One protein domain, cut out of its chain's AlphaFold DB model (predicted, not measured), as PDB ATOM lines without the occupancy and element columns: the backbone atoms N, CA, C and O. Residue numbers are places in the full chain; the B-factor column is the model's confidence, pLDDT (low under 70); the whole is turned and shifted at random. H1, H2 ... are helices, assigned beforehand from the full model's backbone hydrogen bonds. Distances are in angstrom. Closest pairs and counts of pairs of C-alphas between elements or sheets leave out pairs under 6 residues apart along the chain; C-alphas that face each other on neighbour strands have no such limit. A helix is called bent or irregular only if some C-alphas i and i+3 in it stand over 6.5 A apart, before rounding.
ATOM      1  N   ALA A 102     191.743 344.458 274.974       63.31
ATOM      2  CA  ALA A 102     191.569 343.383 274.000       63.31
ATOM      3  C   ALA A 102     191.954 343.887 272.606       63.31
ATOM      4  O   ALA A 102     191.161 343.861 271.673       63.31
ATOM      5  N   ASP A 103     193.159 344.434 272.488       69.12
ATOM      6  CA  ASP A 103     193.730 344.866 271.216       69.12
ATOM      7  C   ASP A 103     194.591 343.742 270.619       69.12
ATOM      8  O   ASP A 103     195.349 343.086 271.340       69.12
ATOM      9  N   ARG A 104     194.474 343.527 269.300       74.25
ATOM     10  CA  ARG A 104     195.121 342.414 268.583       74.25
ATOM     11  C   ARG A 104     196.649 342.449 268.698       74.25
ATOM     12  O   ARG A 104     197.274 341.398 268.784       74.25
ATOM     13  N   GLN A 105     197.248 343.638 268.711       71.00
ATOM     14  CA  GLN A 105     198.703 343.822 268.645       71.00
ATOM     15  C   GLN A 105     199.349 343.789 270.030       71.00
ATOM     16  O   GLN A 105     200.433 343.243 270.215       71.00
ATOM     17  N   THR A 106     198.684 344.390 271.013       64.38
ATOM     18  CA  THR A 106     199.227 344.592 272.362       64.38
ATOM     19  C   THR A 106     198.763 343.534 273.356       64.38
ATOM     20  O   THR A 106     199.462 343.273 274.332       64.38
ATOM     21  N   ASN A 107     197.601 342.916 273.125       69.94
ATOM     22  CA  ASN A 107     196.987 341.947 274.030       69.94
ATOM     23  C   ASN A 107     196.400 340.747 273.258       69.94
ATOM     24  O   ASN A 107     195.206 340.456 273.388       69.94
ATOM     25  N   PRO A 108     197.225 340.007 272.489       76.88
ATOM     26  CA  PRO A 108     196.755 338.954 271.586       76.88
ATOM     27  C   PRO A 108     195.960 337.862 272.310       76.88
ATOM     28  O   PRO A 108     194.922 337.433 271.823       76.88
ATOM     29  N   ARG A 109     196.359 337.475 273.527       77.06
ATOM     30  CA  ARG A 109     195.621 336.477 274.320       77.06
ATOM     31  C   ARG A 109     194.222 336.954 274.716       77.06
ATOM     32  O   ARG A 109     193.268 336.188 274.635       77.06
ATOM     33  N   ASN A 110     194.075 338.218 275.114       68.19
ATOM     34  CA  ASN A 110     192.756 338.782 275.418       68.19
ATOM     35  C   ASN A 110     191.922 338.957 274.147       68.19
ATOM     36  O   ASN A 110     190.708 338.791 274.200       68.19
ATOM     37  N   TYR A 111     192.564 339.249 273.013       74.12
ATOM     38  CA  TYR A 111     191.899 339.324 271.716       74.12
ATOM     39  C   TYR A 111     191.374 337.957 271.257       74.12
ATOM     40  O   TYR A 111     190.227 337.867 270.843       74.12
ATOM     41  N   ILE A 112     192.146 336.877 271.421       78.75
ATOM     42  CA  ILE A 112     191.691 335.504 271.137       78.75
ATOM     43  C   ILE A 112     190.506 335.131 272.032       78.75
ATOM     44  O   ILE A 112     189.492 334.639 271.547       78.75
ATOM     45  N   ARG A 113     190.586 335.428 273.336       74.56
ATOM     46  CA  ARG A 113     189.460 335.222 274.264       74.56
ATOM     47  C   ARG A 113     188.227 336.014 273.837       74.56
ATOM     48  O   ARG A 113     187.120 335.494 273.923       74.56
ATOM     49  N   LEU A 114     188.412 337.245 273.354       72.06
ATOM     50  CA  LEU A 114     187.336 338.062 272.801       72.06
ATOM     51  C   LEU A 114     186.758 337.443 271.521       72.06
ATOM     52  O   LEU A 114     185.542 337.403 271.403       72.06
ATOM     53  N   ILE A 115     187.577 336.935 270.596       76.25
ATOM     54  CA  ILE A 115     187.103 336.244 269.387       76.25
ATOM     55  C   ILE A 115     186.253 335.034 269.776       76.25
ATOM     56  O   ILE A 115     185.096 334.958 269.374       76.25
ATOM     57  N   LYS A 116     186.782 334.137 270.618       77.81
ATOM     58  CA  LYS A 116     186.055 332.962 271.121       77.81
ATOM     59  C   LYS A 116     184.746 333.363 271.786       77.81
ATOM     60  O   LYS A 116     183.705 332.777 271.517       77.81
ATOM     61  N   PHE A 117     184.787 334.399 272.621       72.06
ATOM     62  CA  PHE A 117     183.599 334.941 273.266       72.06
ATOM     63  C   PHE A 117     182.577 335.447 272.242       72.06
ATOM     64  O   PHE A 117     181.394 335.142 272.364       72.06
ATOM     65  N   LEU A 118     183.022 336.190 271.226       69.81
ATOM     66  CA  LEU A 118     182.155 336.739 270.193       69.81
ATOM     67  C   LEU A 118     181.514 335.632 269.352       69.81
ATOM     68  O   LEU A 118     180.298 335.659 269.194       69.81
ATOM     69  N   ILE A 119     182.285 334.634 268.916       73.50
ATOM     70  CA  ILE A 119     181.795 333.462 268.170       73.50
ATOM     71  C   ILE A 119     180.775 332.670 268.992       73.50
ATOM     72  O   ILE A 119     179.697 332.338 268.513       73.50
ATOM     73  N   LEU A 120     181.061 332.426 270.272       67.81
ATOM     74  CA  LEU A 120     180.114 331.768 271.178       67.81
ATOM     75  C   LEU A 120     178.885 332.643 271.506       67.81
ATOM     76  O   LEU A 120     177.950 332.178 272.157       67.81
ATOM     77  N   SER A 121     178.864 333.908 271.070       57.47
ATOM     78  CA  SER A 121     177.782 334.868 271.322       57.47
ATOM     79  C   SER A 121     176.990 335.291 270.073       57.47
ATOM     80  O   SER A 121     176.009 336.032 270.211       57.47
ATOM     81  N   THR A 122     177.381 334.845 268.873       49.50
ATOM     82  CA  THR A 122     176.756 335.240 267.601       49.50
ATOM     83  C   THR A 122     175.513 334.412 267.264       49.50
ATOM     84  O   THR A 122     175.605 333.227 266.967       49.50
ATOM     85  N   SER A 123     174.346 335.061 267.236       45.81
ATOM     86  CA  SER A 123     173.120 334.589 266.561       45.81
ATOM     87  C   SER A 123     172.221 335.777 266.201       45.81
ATOM     88  O   SER A 123     172.576 336.914 266.508       45.81
ATOM     89  N   ASP A 196     186.524 328.807 281.086       67.31
ATOM     90  CA  ASP A 196     187.923 328.839 280.699       67.31
ATOM     91  C   ASP A 196     188.037 329.122 279.198       67.31
ATOM     92  O   ASP A 196     187.986 328.226 278.359       67.31
ATOM     93  N   MET A 197     188.173 330.405 278.865       74.56
ATOM     94  CA  MET A 197     188.329 330.880 277.489       74.56
ATOM     95  C   MET A 197     189.712 330.571 276.889       74.56
ATOM     96  O   MET A 197     189.958 330.925 275.734       74.56
ATOM     97  N   ASP A 198     190.630 329.963 277.650       80.69
ATOM     98  CA  ASP A 198     191.901 329.475 277.113       80.69
ATOM     99  C   ASP A 198     191.766 328.077 276.479       80.69
ATOM    100  O   ASP A 198     192.650 327.669 275.726       80.69
ATOM    101  N   LEU A 199     190.648 327.372 276.704       83.62
ATOM    102  CA  LEU A 199     190.348 326.105 276.033       83.62
ATOM    103  C   LEU A 199     190.077 326.303 274.527       83.62
ATOM    104  O   LEU A 199     189.638 327.386 274.111       83.62
ATOM    105  N   PRO A 200     190.297 325.272 273.689       91.69
ATOM    106  CA  PRO A 200     189.752 325.227 272.330       91.69
ATOM    107  C   PRO A 200     188.244 325.495 272.330       91.69
ATOM    108  O   PRO A 200     187.540 325.092 273.259       91.69
ATOM    109  N   ILE A 201     187.721 326.178 271.311       85.12
ATOM    110  CA  ILE A 201     186.356 326.723 271.347       85.12
ATOM    111  C   ILE A 201     185.275 325.649 271.530       85.12
ATOM    112  O   ILE A 201     184.245 325.924 272.139       85.12
ATOM    113  N   LEU A 202     185.516 324.426 271.043       86.19
ATOM    114  CA  LEU A 202     184.618 323.274 271.198       86.19
ATOM    115  C   LEU A 202     184.725 322.611 272.575       86.19
ATOM    116  O   LEU A 202     183.750 322.036 273.063       86.19
ATOM    117  N   ASP A 203     185.874 322.747 273.232       86.00
ATOM    118  CA  ASP A 203     186.102 322.209 274.568       86.00
ATOM    119  C   ASP A 203     185.479 323.103 275.643       86.00
ATOM    120  O   ASP A 203     185.130 322.615 276.711       86.00
ATOM    121  N   ILE A 204     185.269 324.395 275.365       76.44
ATOM    122  CA  ILE A 204     184.567 325.321 276.266       76.44
ATOM    123  C   ILE A 204     183.153 324.805 276.621       76.44
ATOM    124  O   ILE A 204     182.878 324.599 277.811       76.44
ATOM    125  N   PRO A 205     182.242 324.554 275.652       70.50
ATOM    126  CA  PRO A 205     180.929 324.000 275.951       70.50
ATOM    127  C   PRO A 205     181.012 322.552 276.452       70.50
ATOM    128  O   PRO A 205     180.287 322.209 277.378       70.50
ATOM    129  N   GLU A 206     181.898 321.694 275.937       75.19
ATOM    130  CA  GLU A 206     182.006 320.316 276.450       75.19
ATOM    131  C   GLU A 206     182.448 320.289 277.927       75.19
ATOM    132  O   GLU A 206     181.900 319.543 278.737       75.19
ATOM    133  N   SER A 207     183.364 321.175 278.316       71.94
ATOM    134  CA  SER A 207     183.802 321.356 279.700       71.94
ATOM    135  C   SER A 207     182.651 321.837 280.595       71.94
ATOM    136  O   SER A 207     182.443 321.304 281.685       71.94
ATOM    137  N   ALA A 208     181.829 322.778 280.115       66.94
ATOM    138  CA  ALA A 208     180.605 323.194 280.805       66.94
ATOM    139  C   ALA A 208     179.582 322.054 280.953       66.94
ATOM    140  O   ALA A 208     178.962 321.889 282.006       66.94
ATOM    141  N   LYS A 209     179.440 321.207 279.929       67.81
ATOM    142  CA  LYS A 209     178.577 320.018 279.970       67.81
ATOM    143  C   LYS A 209     179.036 319.007 281.009       67.81
ATOM    144  O   LYS A 209     178.203 318.510 281.761       67.81
ATOM    145  N   GLN A 210     180.336 318.725 281.083       71.38
ATOM    146  CA  GLN A 210     180.905 317.819 282.088       71.38
ATOM    147  C   GLN A 210     180.675 318.319 283.519       71.38
ATOM    148  O   GLN A 210     180.482 317.512 284.425       71.38
ATOM    149  N   ARG A 211     180.635 319.643 283.713       66.19
ATOM    150  CA  ARG A 211     180.304 320.277 284.997       66.19
ATOM    151  C   ARG A 211     178.800 320.358 285.289       66.19
ATOM    152  O   ARG A 211     178.423 320.832 286.355       66.19
ATOM    153  N   GLY A 212     177.940 319.884 284.385       58.88
ATOM    154  CA  GLY A 212     176.487 319.918 284.568       58.88
ATOM    155  C   GLY A 212     175.890 321.326 284.487       58.88
ATOM    156  O   GLY A 212     174.835 321.574 285.057       58.88
ATOM    157  N   GLU A 213     176.554 322.249 283.786       58.47
ATOM    158  CA  GLU A 213     176.153 323.666 283.712       58.47
ATOM    159  C   GLU A 213     175.097 323.941 282.636       58.47
ATOM    160  O   GLU A 213     174.546 325.039 282.560       58.47
ATOM    161  N   PHE A 214     174.795 322.953 281.789       51.38
ATOM    162  CA  PHE A 214     173.684 323.052 280.851       51.38
ATOM    163  C   PHE A 214     172.387 322.557 281.479       51.38
ATOM    164  O   PHE A 214     172.282 321.425 281.939       51.38
ATOM    165  N   LEU A 215     171.351 323.384 281.364       45.97
ATOM    166  CA  LEU A 215     169.980 323.057 281.768       45.97
ATOM    167  C   LEU A 215     169.372 321.907 280.966       45.97
ATOM    168  O   LEU A 215     168.498 321.193 281.451       45.97
ATOM    169  N   PHE A 216     169.818 321.750 279.721       47.47
ATOM    170  CA  PHE A 216     169.354 320.722 278.805       47.47
ATOM    171  C   PHE A 216     170.553 319.949 278.271       47.47
ATOM    172  O   PHE A 216     171.487 320.524 277.711       47.47
ATOM    173  N   THR A 217     170.490 318.626 278.382       49.44
ATOM    174  CA  THR A 217     171.569 317.697 278.012       49.44
ATOM    175  C   THR A 217     172.005 317.795 276.544       49.44
ATOM    176  O   THR A 217     173.135 317.438 276.221       49.44
ATOM    177  N   GLY A 218     171.151 318.319 275.655       50.59
ATOM    178  CA  GLY A 218     171.449 318.498 274.229       50.59
ATOM    179  C   GLY A 218     172.316 319.718 273.878       50.59
ATOM    180  O   GLY A 218     172.910 319.738 272.803       50.59
ATOM    181  N   TYR A 219     172.434 320.713 274.767       51.50
ATOM    182  CA  TYR A 219     173.117 321.984 274.467       51.50
ATOM    183  C   TYR A 219     174.646 321.929 274.553       51.50
ATOM    184  O   TYR A 219     175.297 322.873 274.135       51.50
ATOM    185  N   GLY A 220     175.236 320.843 275.051       53.12
ATOM    186  CA  GLY A 220     176.691 320.663 275.097       53.12
ATOM    187  C   GLY A 220     177.235 319.699 274.043       53.12
ATOM    188  O   GLY A 220     178.304 319.139 274.238       53.12
ATOM    189  N   SER A 221     176.486 319.409 272.976       66.75
ATOM    190  CA  SER A 221     176.960 318.493 271.931       66.75
ATOM    191  C   SER A 221     178.068 319.140 271.096       66.75
ATOM    192  O   SER A 221     177.828 320.140 270.422       66.75
ATOM    193  N   CYS A 222     179.263 318.544 271.102       72.31
ATOM    194  CA  CYS A 222     180.394 318.982 270.280       72.31
ATOM    195  C   CYS A 222     180.046 319.021 268.777       72.31
ATOM    196  O   CYS A 222     180.379 319.981 268.086       72.31
ATOM    197  N   GLU A 223     179.280 318.045 268.277       73.25
ATOM    198  CA  GLU A 223     178.831 318.025 266.876       73.25
ATOM    199  C   GLU A 223     177.900 319.196 266.538       73.25
ATOM    200  O   GLU A 223     177.979 319.766 265.449       73.25
ATOM    201  N   LEU A 224     177.016 319.564 267.471       68.75
ATOM    202  CA  LEU A 224     176.114 320.701 267.305       68.75
ATOM    203  C   LEU A 224     176.904 322.013 267.296       68.75
ATOM    204  O   LEU A 224     176.724 322.825 266.392       68.75
ATOM    205  N   TRP A 225     177.813 322.193 268.258       74.31
ATOM    206  CA  TRP A 225     178.644 323.392 268.350       74.31
ATOM    207  C   TRP A 225     179.596 323.547 267.171       74.31
ATOM    208  O   TRP A 225     179.736 324.654 266.667       74.31
ATOM    209  N   SER A 226     180.179 322.461 266.666       80.94
ATOM    210  CA  SER A 226     181.009 322.510 265.459       80.94
ATOM    211  C   SER A 226     180.230 323.046 264.258       80.94
ATOM    212  O   SER A 226     180.722 323.929 263.562       80.94
ATOM    213  N   ARG A 227     178.984 322.596 264.054       74.06
ATOM    214  CA  ARG A 227     178.130 323.102 262.967       74.06
ATOM    215  C   ARG A 227     177.747 324.568 263.159       74.06
ATOM    216  O   ARG A 227     177.814 325.334 262.208       74.06
ATOM    217  N   ILE A 228     177.357 324.946 264.375       70.62
ATOM    218  CA  ILE A 228     176.962 326.320 264.731       70.62
ATOM    219  C   ILE A 228     178.126 327.294 264.529       70.62
ATOM    220  O   ILE A 228     177.949 328.369 263.957       70.62
ATOM    221  N   ILE A 229     179.324 326.915 264.976       80.31
ATOM    222  CA  ILE A 229     180.529 327.732 264.825       80.31
ATOM    223  C   ILE A 229     180.890 327.861 263.353       80.31
ATOM    224  O   ILE A 229     181.148 328.967 262.906       80.31
ATOM    225  N   GLU A 230     180.824 326.790 262.567       84.75
ATOM    226  CA  GLU A 230     181.162 326.893 261.146       84.75
ATOM    227  C   GLU A 230     180.140 327.720 260.344       84.75
ATOM    228  O   GLU A 230     180.486 328.337 259.340       84.75
ATOM    229  N   GLN A 231     178.888 327.794 260.806       73.38
ATOM    230  CA  GLN A 231     177.860 328.666 260.228       73.38
ATOM    231  C   GLN A 231     178.048 330.144 260.604       73.38
ATOM    232  O   GLN A 231     177.843 331.017 259.764       73.38
ATOM    233  N   SER A 232     178.432 330.431 261.850       70.19
ATOM    234  CA  SER A 232     178.572 331.803 262.372       70.19
ATOM    235  C   SER A 232     179.968 332.398 262.243       70.19
ATOM    236  O   SER A 232     180.119 333.614 262.222       70.19
ATOM    237  N   ALA A 233     180.999 331.572 262.162       82.38
ATOM    238  CA  ALA A 233     182.396 331.964 262.087       82.38
ATOM    239  C   ALA A 233     183.153 331.033 261.124       82.38
ATOM    240  O   ALA A 233     184.045 330.296 261.557       82.38
ATOM    241  N   PRO A 234     182.806 331.048 259.820       88.62
ATOM    242  CA  PRO A 234     183.399 330.135 258.849       88.62
ATOM    243  C   PRO A 234     184.930 330.204 258.858       88.62
ATOM    244  O   PRO A 234     185.510 331.293 258.855       88.62
ATOM    245  N   GLY A 235     185.586 329.045 258.873       91.44
ATOM    246  CA  GLY A 235     187.043 328.921 258.891       91.44
ATOM    247  C   GLY A 235     187.708 329.156 260.252       91.44
ATOM    248  O   GLY A 235     188.911 328.917 260.374       91.44
ATOM    249  N   TYR A 236     186.974 329.565 261.296       92.25
ATOM    250  CA  TYR A 236     187.569 329.763 262.624       92.25
ATOM    251  C   TYR A 236     188.154 328.464 263.198       92.25
ATOM    252  O   TYR A 236     189.257 328.479 263.743       92.25
ATOM    253  N   LEU A 237     187.454 327.333 263.047       93.38
ATOM    254  CA  LEU A 237     187.917 326.041 263.572       93.38
ATOM    255  C   LEU A 237     189.251 325.609 262.943       93.38
ATOM    256  O   LEU A 237     190.108 325.043 263.620       93.38
ATOM    257  N   GLU A 238     189.452 325.906 261.658       94.75
ATOM    258  CA  GLU A 238     190.704 325.626 260.951       94.75
ATOM    259  C   GLU A 238     191.843 326.538 261.428       94.75
ATOM    260  O   GLU A 238     192.974 326.072 261.597       94.75
ATOM    261  N   LEU A 239     191.550 327.818 261.680       94.81
ATOM    262  CA  LEU A 239     192.517 328.766 262.236       94.81
ATOM    263  C   LEU A 239     192.945 328.363 263.651       94.81
ATOM    264  O   LEU A 239     194.141 328.335 263.933       94.81
ATOM    265  N   GLU A 240     192.000 327.988 264.513       95.62
ATOM    266  CA  GLU A 240     192.294 327.527 265.874       95.62
ATOM    267  C   GLU A 240     193.124 326.238 265.875       95.62
ATOM    268  O   GLU A 240     194.121 326.149 266.590       95.62
ATOM    269  N   ALA A 241     192.814 325.280 264.995       93.88
ATOM    270  CA  ALA A 241     193.602 324.054 264.853       93.88
ATOM    271  C   ALA A 241     195.064 324.307 264.425       93.88
ATOM    272  O   ALA A 241     195.937 323.475 264.683       93.88
ATOM    273  N   ARG A 242     195.345 325.446 263.778       95.44
ATOM    274  CA  ARG A 242     196.693 325.870 263.361       95.44
ATOM    275  C   ARG A 242     197.374 326.825 264.347       95.44
ATOM    276  O   ARG A 242     198.533 327.170 264.121       95.44
ATOM    277  N   GLY A 243     196.691 327.256 265.409       92.19
ATOM    278  CA  GLY A 243     197.181 328.304 266.311       92.19
ATOM    279  C   GLY A 243     197.249 329.691 265.654       92.19
ATOM    280  O   GLY A 243     198.144 330.480 265.958       92.19
ATOM    281  N   GLN A 244     196.360 329.952 264.690       94.12
ATOM    282  CA  GLN A 244     196.283 331.181 263.892       94.12
ATOM    283  C   GLN A 244     195.004 331.985 264.182       94.12
ATOM    284  O   GLN A 244     194.506 332.710 263.325       94.12
ATOM    285  N   GLU A 245     194.455 331.897 265.394       91.06
ATOM    286  CA  GLU A 245     193.194 332.556 265.769       91.06
ATOM    287  C   GLU A 245     193.226 334.080 265.574       91.06
ATOM    288  O   GLU A 245     192.194 334.699 265.333       91.06
ATOM    289  N   LEU A 246     194.406 334.704 265.662       86.75
ATOM    290  CA  LEU A 246     194.582 336.150 265.464       86.75
ATOM    291  C   LEU A 246     194.308 336.616 264.030       86.75
ATOM    292  O   LEU A 246     194.047 337.806 263.832       86.75
ATOM    293  N   ASP A 247     194.367 335.699 263.064       89.50
ATOM    294  CA  ASP A 247     194.074 335.968 261.657       89.50
ATOM    295  C   ASP A 247     192.556 335.985 261.392       89.50
ATOM    296  O   ASP A 247     192.119 336.360 260.304       89.50
ATOM    297  N   PHE A 248     191.734 335.613 262.384       84.38
ATOM    298  CA  PHE A 248     190.282 335.673 262.270       84.38
ATOM    299  C   PHE A 248     189.783 337.124 262.306       84.38
ATOM    300  O   PHE A 248     189.993 337.869 263.271       84.38
ATOM    301  N   GLU A 249     189.071 337.522 261.255       78.25
ATOM    302  CA  GLU A 249     188.508 338.862 261.131       78.25
ATOM    303  C   GLU A 249     187.078 338.912 261.674       78.25
ATOM    304  O   GLU A 249     186.175 338.275 261.154       78.25
ATOM    305  N   LEU A 250     186.822 339.739 262.690       71.06
ATOM    306  CA  LEU A 250     185.492 339.829 263.320       71.06
ATOM    307  C   LEU A 250     184.372 340.262 262.356       71.06
ATOM    308  O   LEU A 250     183.196 340.055 262.645       71.06
ATOM    309  N   THR A 251     184.712 340.869 261.219       70.62
ATOM    310  CA  THR A 251     183.758 341.229 260.161       70.62
ATOM    311  C   THR A 251     183.229 340.023 259.386       70.62
ATOM    312  O   THR A 251     182.225 340.167 258.693       70.62
ATOM    313  N   THR A 252     183.867 338.852 259.495       71.69
ATOM    314  CA  THR A 252     183.414 337.603 258.866       71.69
ATOM    315  C   THR A 252     182.453 336.814 259.750       71.69
ATOM    316  O   THR A 252     182.027 335.730 259.358       71.69
ATOM    317  N   LEU A 253     182.102 337.341 260.928       71.19
ATOM    318  CA  LEU A 253     181.053 336.774 261.765       71.19
ATOM    319  C   LEU A 253     179.696 336.915 261.078       71.19
ATOM    320  O   LEU A 253     179.285 338.016 260.700       71.19
ATOM    321  N   LEU A 254     178.992 335.796 260.953       65.06
ATOM    322  CA  LEU A 254     177.709 335.701 260.288       65.06
ATOM    323  C   LEU A 254     176.558 335.507 261.286       65.06
ATOM    324  O   LEU A 254     176.698 334.802 262.292       65.06
ATOM    325  N   PRO A 255     175.398 336.119 261.000       56.53
ATOM    326  CA  PRO A 255     174.146 335.763 261.648       56.53
ATOM    327  C   PRO A 255     173.809 334.282 261.398       56.53
ATOM    328  O   PRO A 255     173.923 333.807 260.272       56.53
ATOM    329  N   ILE A 256     173.373 333.567 262.439       52.75
ATOM    330  CA  ILE A 256     172.731 332.248 262.300       52.75
ATOM    331  C   ILE A 256     171.223 332.489 262.172       52.75
ATOM    332  O   ILE A 256     170.674 333.230 262.999       52.75
ATOM    333  N   ASP A 257     170.600 331.916 261.142       42.75
ATOM    334  CA  ASP A 257     169.147 331.938 260.891       42.75
ATOM    335  C   ASP A 257     168.379 330.929 261.766       42.75
ATOM    336  O   ASP A 257     168.901 329.811 261.999       42.75
TER     337      ASP A 257
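What this domain is: This is residues 102 to 123 and 196 to 257 of the 257 residues of an uncharacterized protein of Aspergillus turcosus (UniProt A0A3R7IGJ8). Five short helices make a folded-back string with few contacts between them: H2 runs out to a turn that holds H3 at one far end, H4 runs back from there towards H1, and H5 folds back at an angle from the last part of H4. H1 makes a corner with H4, its last residue, Ile 119, coming close to Ile 229, while the loop of residues 102 to 107 before H1 reaches the other far end and an unnamed tail of residues 242 to 257 follows H5. The printed part has 84 residues, with five named helices in the order H1, H2, H3, H4, H5 and no named strand; its class is all helix, though under half of the residues, 41 of 84, are in named elements. The whole is compact, with a radius of gyration of the C-alphas of 12.8 A, and spans 38 by 27 by 20 A.

How they stand to each other: Begin at H1, residues 108 to 119, which touches no helix. Go on past the cut to H2, residues 203 to 210, which is apart from H1. Next look at H3, residues 217 to 220, which touches H2; their closest C-alphas, those of Lys 209 and Gly 220, are 5.3 A apart. Then comes H4, residues 222 to 232; it and H3 meet only through their link. H4 touches H2, with the C-alphas of Glu 206 and Cys 222 closest at 6.5 A, and the two run opposite ways at a tilt of 38 degrees, only just steep. H4 is close to H1 but not clearly touching it: the closest C-alphas, those of Ile 119 and Ile 229, are 6.8 A apart, and the lines are about perpendicular at 85 degrees. Last, H5, residues 236 to 241, touches H4 at a steep tilt of 53 degrees, opposite ways, with the C-alphas of Glu 230 and Tyr 236 closest at 7.2 A. H5 and H1 are near each other, with 5 pairs of C-alphas within 10 A. In H1, H2, H4 and H5 every O i to N i+4 pair is within hydrogen-bond range; H3 is too short for such a pair, and its one O i to N i+3 pair is not within range.

Where its parts are: Find C-alpha 108 at (196.755, 338.954, 271.586); from there H1 runs 16.3 A to C-alpha 119. H2 begins at C-alpha 203, at (186.102, 322.209, 274.568), and is 10.1 A long. H3 is only just irregular, its C-alphas 217 and 220 being 6.6 A apart. H4 runs 15.2 A from C-alpha 222 to C-alpha 232, and H5 runs 8.6 A to C-alpha 241 at (193.602, 324.054, 264.853).

The domain as a whole: The two C-alphas farthest apart, those of Thr 106 and Thr 217, are 39.0 A apart. Residues 124 to 195 are not printed, and C-alphas 123 and 196 are 21.3 A apart across this cut, which lies in the link from H1 to H2. The links H3 to H4 and H4 to H5 are tight, and H2 to H3 is short. The mean pLDDT of the printed part is 73.1; look for values under 70 at residues 120 to 123, 211 to 221 and 254 to 257, among others.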